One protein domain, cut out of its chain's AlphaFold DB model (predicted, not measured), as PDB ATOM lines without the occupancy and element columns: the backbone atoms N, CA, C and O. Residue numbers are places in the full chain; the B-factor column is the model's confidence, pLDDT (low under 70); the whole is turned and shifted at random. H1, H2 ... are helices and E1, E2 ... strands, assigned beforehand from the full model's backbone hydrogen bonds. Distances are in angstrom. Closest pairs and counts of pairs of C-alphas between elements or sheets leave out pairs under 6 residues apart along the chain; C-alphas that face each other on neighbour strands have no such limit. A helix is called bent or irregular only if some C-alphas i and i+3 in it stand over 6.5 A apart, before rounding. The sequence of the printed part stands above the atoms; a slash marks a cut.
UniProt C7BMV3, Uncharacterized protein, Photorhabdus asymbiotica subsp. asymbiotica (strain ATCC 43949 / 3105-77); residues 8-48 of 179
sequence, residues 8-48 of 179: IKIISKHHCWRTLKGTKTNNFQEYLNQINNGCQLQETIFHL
ATOM      1  N   ILE A   8      86.176  90.721  82.332       67.44
ATOM      2  CA  ILE A   8      87.204  90.812  81.294       67.44
ATOM      3  C   ILE A   8      88.554  90.443  81.900       67.44
ATOM      4  O   ILE A   8      88.989  91.032  82.892       67.44
ATOM      5  N   LYS A   9      89.225  89.468  81.282       69.00
ATOM      6  CA  LYS A   9      90.582  89.053  81.634       69.00
ATOM      7  C   LYS A   9      91.574  89.613  80.619       69.00
ATOM      8  O   LYS A   9      91.520  89.250  79.446       69.00
ATOM      9  N   ILE A  10      92.516  90.431  81.079       64.62
ATOM     10  CA  ILE A  10      93.633  90.914  80.257       64.62
ATOM     11  C   ILE A  10      94.900  90.157  80.665       64.62
ATOM     12  O   ILE A  10      95.188  90.008  81.853       64.62
ATOM     13  N   ILE A  11      95.643  89.662  79.673       66.31
ATOM     14  CA  ILE A  11      96.892  88.912  79.858       66.31
ATOM     15  C   ILE A  11      98.026  89.700  79.198       66.31
ATOM     16  O   ILE A  11      97.880  90.186  78.076       66.31
ATOM     17  N   SER A  12      99.159  89.829  79.887       59.97
ATOM     18  CA  SER A  12     100.336  90.522  79.352       59.97
ATOM     19  C   SER A  12     100.884  89.831  78.094       59.97
ATOM     20  O   SER A  12     101.272  88.663  78.137       59.97
ATOM     21  N   LYS A  13     100.981  90.574  76.980       57.62
ATOM     22  CA  LYS A  13     101.464  90.079  75.672       57.62
ATOM     23  C   LYS A  13     102.946  89.670  75.679       57.62
ATOM     24  O   LYS A  13     103.346  88.814  74.895       57.62
ATOM     25  N   HIS A  14     103.763  90.268  76.550       54.44
ATOM     26  CA  HIS A  14     105.216  90.042  76.595       54.44
ATOM     27  C   HIS A  14     105.641  88.825  77.436       54.44
ATOM     28  O   HIS A  14     106.790  88.405  77.348       54.44
ATOM     29  N   HIS A  15     104.722  88.214  78.195       51.59
ATOM     30  CA  HIS A  15     105.014  87.091  79.100       51.59
ATOM     31  C   HIS A  15     104.379  85.754  78.686       51.59
ATOM     32  O   HIS A  15     104.469  84.773  79.426       51.59
ATOM     33  N   CYS A  16     103.785  85.678  77.491       46.81
ATOM     34  CA  CYS A  16     102.969  84.547  77.034       46.81
ATOM     35  C   CYS A  16     103.655  83.166  77.006       46.81
ATOM     36  O   CYS A  16     102.958  82.182  76.781       46.81
ATOM     37  N   TRP A  17     104.971  83.045  77.216       46.97
ATOM     38  CA  TRP A  17     105.688  81.763  77.077       46.97
ATOM     39  C   TRP A  17     106.264  81.171  78.367       46.97
ATOM     40  O   TRP A  17     106.750  80.042  78.347       46.97
ATOM     41  N   ARG A  18     106.180  81.863  79.509       54.53
ATOM     42  CA  ARG A  18     106.550  81.289  80.814       54.53
ATOM     43  C   ARG A  18     105.485  81.619  81.852       54.53
ATOM     44  O   ARG A  18     105.605  82.586  82.595       54.53
ATOM     45  N   THR A  19     104.454  80.782  81.917       57.31
ATOM     46  CA  THR A  19     103.548  80.734  83.069       57.31
ATOM     47  C   THR A  19     104.337  80.170  84.251       57.31
ATOM     48  O   THR A  19     104.500  78.957  84.372       57.31
ATOM     49  N   LEU A  20     104.891  81.044  85.089       64.19
ATOM     50  CA  LEU A  20     105.488  80.644  86.360       64.19
ATOM     51  C   LEU A  20     104.380  80.436  87.400       64.19
ATOM     52  O   LEU A  20     103.278  80.969  87.274       64.19
ATOM     53  N   LYS A  21     104.659  79.640  88.434       70.94
ATOM     54  CA  LYS A  21     103.744  79.505  89.572       70.94
ATOM     55  C   LYS A  21     103.616  80.868  90.263       70.94
ATOM     56  O   LYS A  21     104.625  81.523  90.500       70.94
ATOM     57  N   GLY A  22     102.394  81.269  90.597       76.25
ATOM     58  CA  GLY A  22     102.106  82.544  91.252       76.25
ATOM     59  C   GLY A  22     100.904  82.458  92.188       76.25
ATOM     60  O   GLY A  22     100.261  81.410  92.291       76.25
ATOM     61  N   THR A  23     100.608  83.570  92.855       78.75
ATOM     62  CA  THR A  23      99.491  83.717  93.798       78.75
ATOM     63  C   THR A  23      98.412  84.593  93.171       78.75
ATOM     64  O   THR A  23      98.720  85.625  92.579       78.75
ATOM     65  N   LYS A  24      97.143  84.191  93.294       83.94
ATOM     66  CA  LYS A  24      95.999  85.027  92.909       83.94
ATOM     67  C   LYS A  24      95.457  85.723  94.147       83.94
ATOM     68  O   LYS A  24      95.167  85.049  95.128       83.94
ATOM     69  N   THR A  25      95.276  87.035  94.075       80.25
ATOM     70  CA  THR A  25      94.644  87.815  95.140       80.25
ATOM     71  C   THR A  25      93.768  88.913  94.548       80.25
ATOM     72  O   THR A  25      94.050  89.434  93.470       80.25
ATOM     73  N   ASN A  26      92.682  89.235  95.245       81.75
ATOM     74  CA  ASN A  26      91.848  90.417  95.021       81.75
ATOM     75  C   ASN A  26      92.049  91.473  96.126       81.75
ATOM     76  O   ASN A  26      91.368  92.497  96.122       81.75
ATOM     77  N   ASN A  27      92.963  91.233  97.074       86.06
ATOM     78  CA  ASN A  27      93.288  92.146  98.157       86.06
ATOM     79  C   ASN A  27      94.443  93.067  97.737       86.06
ATOM     80  O   ASN A  27      95.531  92.606  97.393       86.06
ATOM     81  N   PHE A  28      94.212  94.379  97.791       82.06
ATOM     82  CA  PHE A  28      95.199  95.377  97.370       82.06
ATOM     83  C   PHE A  28      96.487  95.349  98.207       82.06
ATOM     84  O   PHE A  28      97.582  95.466  97.658       82.06
ATOM     85  N   GLN A  29      96.379  95.144  99.520       87.75
ATOM     86  CA  GLN A  29      97.543  95.097 100.402       87.75
ATOM     87  C   GLN A  29      98.386  93.844 100.148       87.75
ATOM     88  O   GLN A  29      99.615  93.909 100.132       87.75
ATOM     89  N   GLU A  30      97.734  92.707  99.906       86.81
ATOM     90  CA  GLU A  30      98.419  91.477  99.514       86.81
ATOM     91  C   GLU A  30      99.107  91.643  98.155       86.81
ATOM     92  O   GLU A  30     100.278  91.293  98.022       86.81
ATOM     93  N   TYR A  31      98.430  92.255  97.178       85.50
ATOM     94  CA  TYR A  31      99.024  92.612  95.889       85.50
ATOM     95  C   TYR A  31     100.293  93.461  96.056       85.50
ATOM     96  O   TYR A  31     101.339  93.095  95.517       85.50
ATOM     97  N   LEU A  32     100.235  94.544  96.840       86.12
ATOM     98  CA  LEU A  32     101.389  95.414  97.081       86.12
ATOM     99  C   LEU A  32     102.557  94.654  97.712       86.12
ATOM    100  O   LEU A  32     103.695  94.797  97.267       86.12
ATOM    101  N   ASN A  33     102.286  93.806  98.705       90.69
ATOM    102  CA  ASN A  33     103.321  92.998  99.348       90.69
ATOM    103  C   ASN A  33     103.997  92.043  98.348       90.69
ATOM    104  O   ASN A  33     105.217  91.904  98.362       90.69
ATOM    105  N   GLN A  34     103.231  91.411  97.455       86.81
ATOM    106  CA  GLN A  34     103.774  90.503  96.438       86.81
ATOM    107  C   GLN A  34     104.602  91.249  95.381       86.81
ATOM    108  O   GLN A  34     105.688  90.793  95.022       86.81
ATOM    109  N   ILE A  35     104.143  92.417  94.918       85.38
ATOM    110  CA  ILE A  35     104.914  93.274  94.001       85.38
ATOM    111  C   ILE A  35     106.230  93.722  94.647       85.38
ATOM    112  O   ILE A  35     107.285  93.609  94.022       85.38
ATOM    113  N   ASN A  36     106.198  94.156  95.910       88.88
ATOM    114  CA  ASN A  36     107.399  94.562  96.648       88.88
ATOM    115  C   ASN A  36     108.389  93.401  96.845       88.88
ATOM    116  O   ASN A  36     109.594  93.628  96.915       88.88
ATOM    117  N   ASN A  37     107.896  92.159  96.863       88.25
ATOM    118  CA  ASN A  37     108.706  90.940  96.904       88.25
ATOM    119  C   ASN A  37     109.175  90.460  95.512       88.25
ATOM    120  O   ASN A  37     109.732  89.368  95.393       88.25
ATOM    121  N   GLY A  38     108.971  91.253  94.454       82.44
ATOM    122  CA  GLY A  38     109.468  90.977  93.104       82.44
ATOM    123  C   GLY A  38     108.522  90.170  92.210       82.44
ATOM    124  O   GLY A  38     108.930  89.755  91.122       82.44
ATOM    125  N   CYS A  39     107.269  89.939  92.618       84.31
ATOM    126  CA  CYS A  39     106.272  89.355  91.721       84.31
ATOM    127  C   CYS A  39     105.927  90.311  90.569       84.31
ATOM    128  O   CYS A  39     105.943  91.531  90.712       84.31
ATOM    129  N   GLN A  40     105.566  89.740  89.419       79.50
ATOM    130  CA  GLN A  40     105.142  90.478  88.230       79.50
ATOM    131  C   GLN A  40     103.680  90.170  87.902       79.50
ATOM    132  O   GLN A  40     103.194  89.064  88.140       79.50
ATOM    133  N   LEU A  41     102.977  91.152  87.335       77.00
ATOM    134  CA  LEU A  41     101.578  90.998  86.950       77.00
ATOM    135  C   LEU A  41     101.451  90.110  85.702       77.00
ATOM    136  O   LEU A  41     101.962  90.448  84.635       77.00
ATOM    137  N   GLN A  42     100.729  88.996  85.832       76.19
ATOM    138  CA  GLN A  42     100.483  88.061  84.730       76.19
ATOM    139  C   GLN A  42      99.072  88.198  84.135       76.19
ATOM    140  O   GLN A  42      98.912  88.193  82.912       76.19
ATOM    141  N   GLU A  43      98.055  88.320  84.991       73.81
ATOM    142  CA  GLU A  43      96.647  88.473  84.615       73.81
ATOM    143  C   GLU A  43      95.931  89.448  85.559       73.81
ATOM    144  O   GLU A  43      96.199  89.444  86.761       73.81
ATOM    145  N   THR A  44      94.986  90.226  85.023       70.06
ATOM    146  CA  THR A  44      94.035  91.034  85.807       70.06
ATOM    147  C   THR A  44      92.614  90.724  85.357       70.06
ATOM    148  O   THR A  44      92.364  90.545  84.162       70.06
ATOM    149  N   ILE A  45      91.689  90.671  86.317       71.19
ATOM    150  CA  ILE A  45      90.249  90.565  86.073       71.19
ATOM    151  C   ILE A  45      89.615  91.906  86.435       71.19
ATOM    152  O   ILE A  45      89.751  92.358  87.571       71.19
ATOM    153  N   PHE A  46      88.920  92.521  85.481       71.44
ATOM    154  CA  PHE A  46      88.139  93.734  85.714       71.44
ATOM    155  C   PHE A  46      86.654  93.403  85.843       71.44
ATOM    156  O   PHE A  46      86.137  92.531  85.138       71.44
ATOM    157  N   HIS A  47      85.984  94.136  86.730       74.06
ATOM    158  CA  HIS A  47      84.531  94.209  86.803       74.06
ATOM    159  C   HIS A  47      84.097  95.504  86.125       74.06
ATOM    160  O   HIS A  47      84.454  96.588  86.592       74.06
ATOM    161  N   LEU A  48      83.373  95.394  85.013       72.69
ATOM    162  CA  LEU A  48      82.769  96.558  84.378       72.69
ATOM    163  C   LEU A  48      81.457  96.883  85.088       72.69
ATOM    164  O   LEU A  48      80.657  95.990  85.362       72.69
TER     165      LEU A  48
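This is residues 8 to 48 of the 179 residues of an uncharacterized protein of Photorhabdus asymbiotica subsp. asymbiotica (strain ATCC 43949 / 3105-77) (UniProt C7BMV3). A two-stranded ribbon, E1 beside E2, lies along one edge of a flat, open shape, and one short helix, H1, lies along the opposite edge with a gap between them. The long loop of residues 12 to 27 swings from the ribbon across to the far edge, and residues 37 to 42 lead back from the helix to the ribbon. The printed part has 41 residues, with one named helix and two named strands in the order E1, H1, E2; the sheet, order E1 - E2, is antiparallel. The class is mixed, helices and strands, with under half of the residues in named elements. The whole is only just loose, close to compact, with a radius of gyration of the C-alphas of 10.9 A and spans of 28 by 26 by 14 A.

E1 is residues 8 to 11, 10.0 A from first to last C-alpha, beginning at C-alpha 8 (87.204, 90.812, 81.294). E2 is residues 43 to 47, 13.6 A long, ending at C-alpha 47 (84.531, 94.209, 86.803). H1 is residues 28 to 36, 12.2 A long, beginning at C-alpha 28 (95.199, 95.377, 97.370).

E1 and E2 are antiparallel neighbours, with 162 degrees between their N-to-C directions. The C-alphas of Lys 9 and Ile 45, which face each other, are 4.7 A apart. N 46 and O 8 are 3.0 A apart and N 10 and O 44 are 3.1 A apart, both within hydrogen-bond range. In H1, which is not bent, every O i to N i+4 pair is within hydrogen-bond range.

The two C-alphas farthest apart, those of Asn 37 and Leu 48, are 29.3 A apart. The printed part has no cut. The link E1 to H1, 16 residues, is long; the link H1 to E2, 6 residues, is short. The mean pLDDT of the printed part is 73.7, and residues 8 to 20 are under 70.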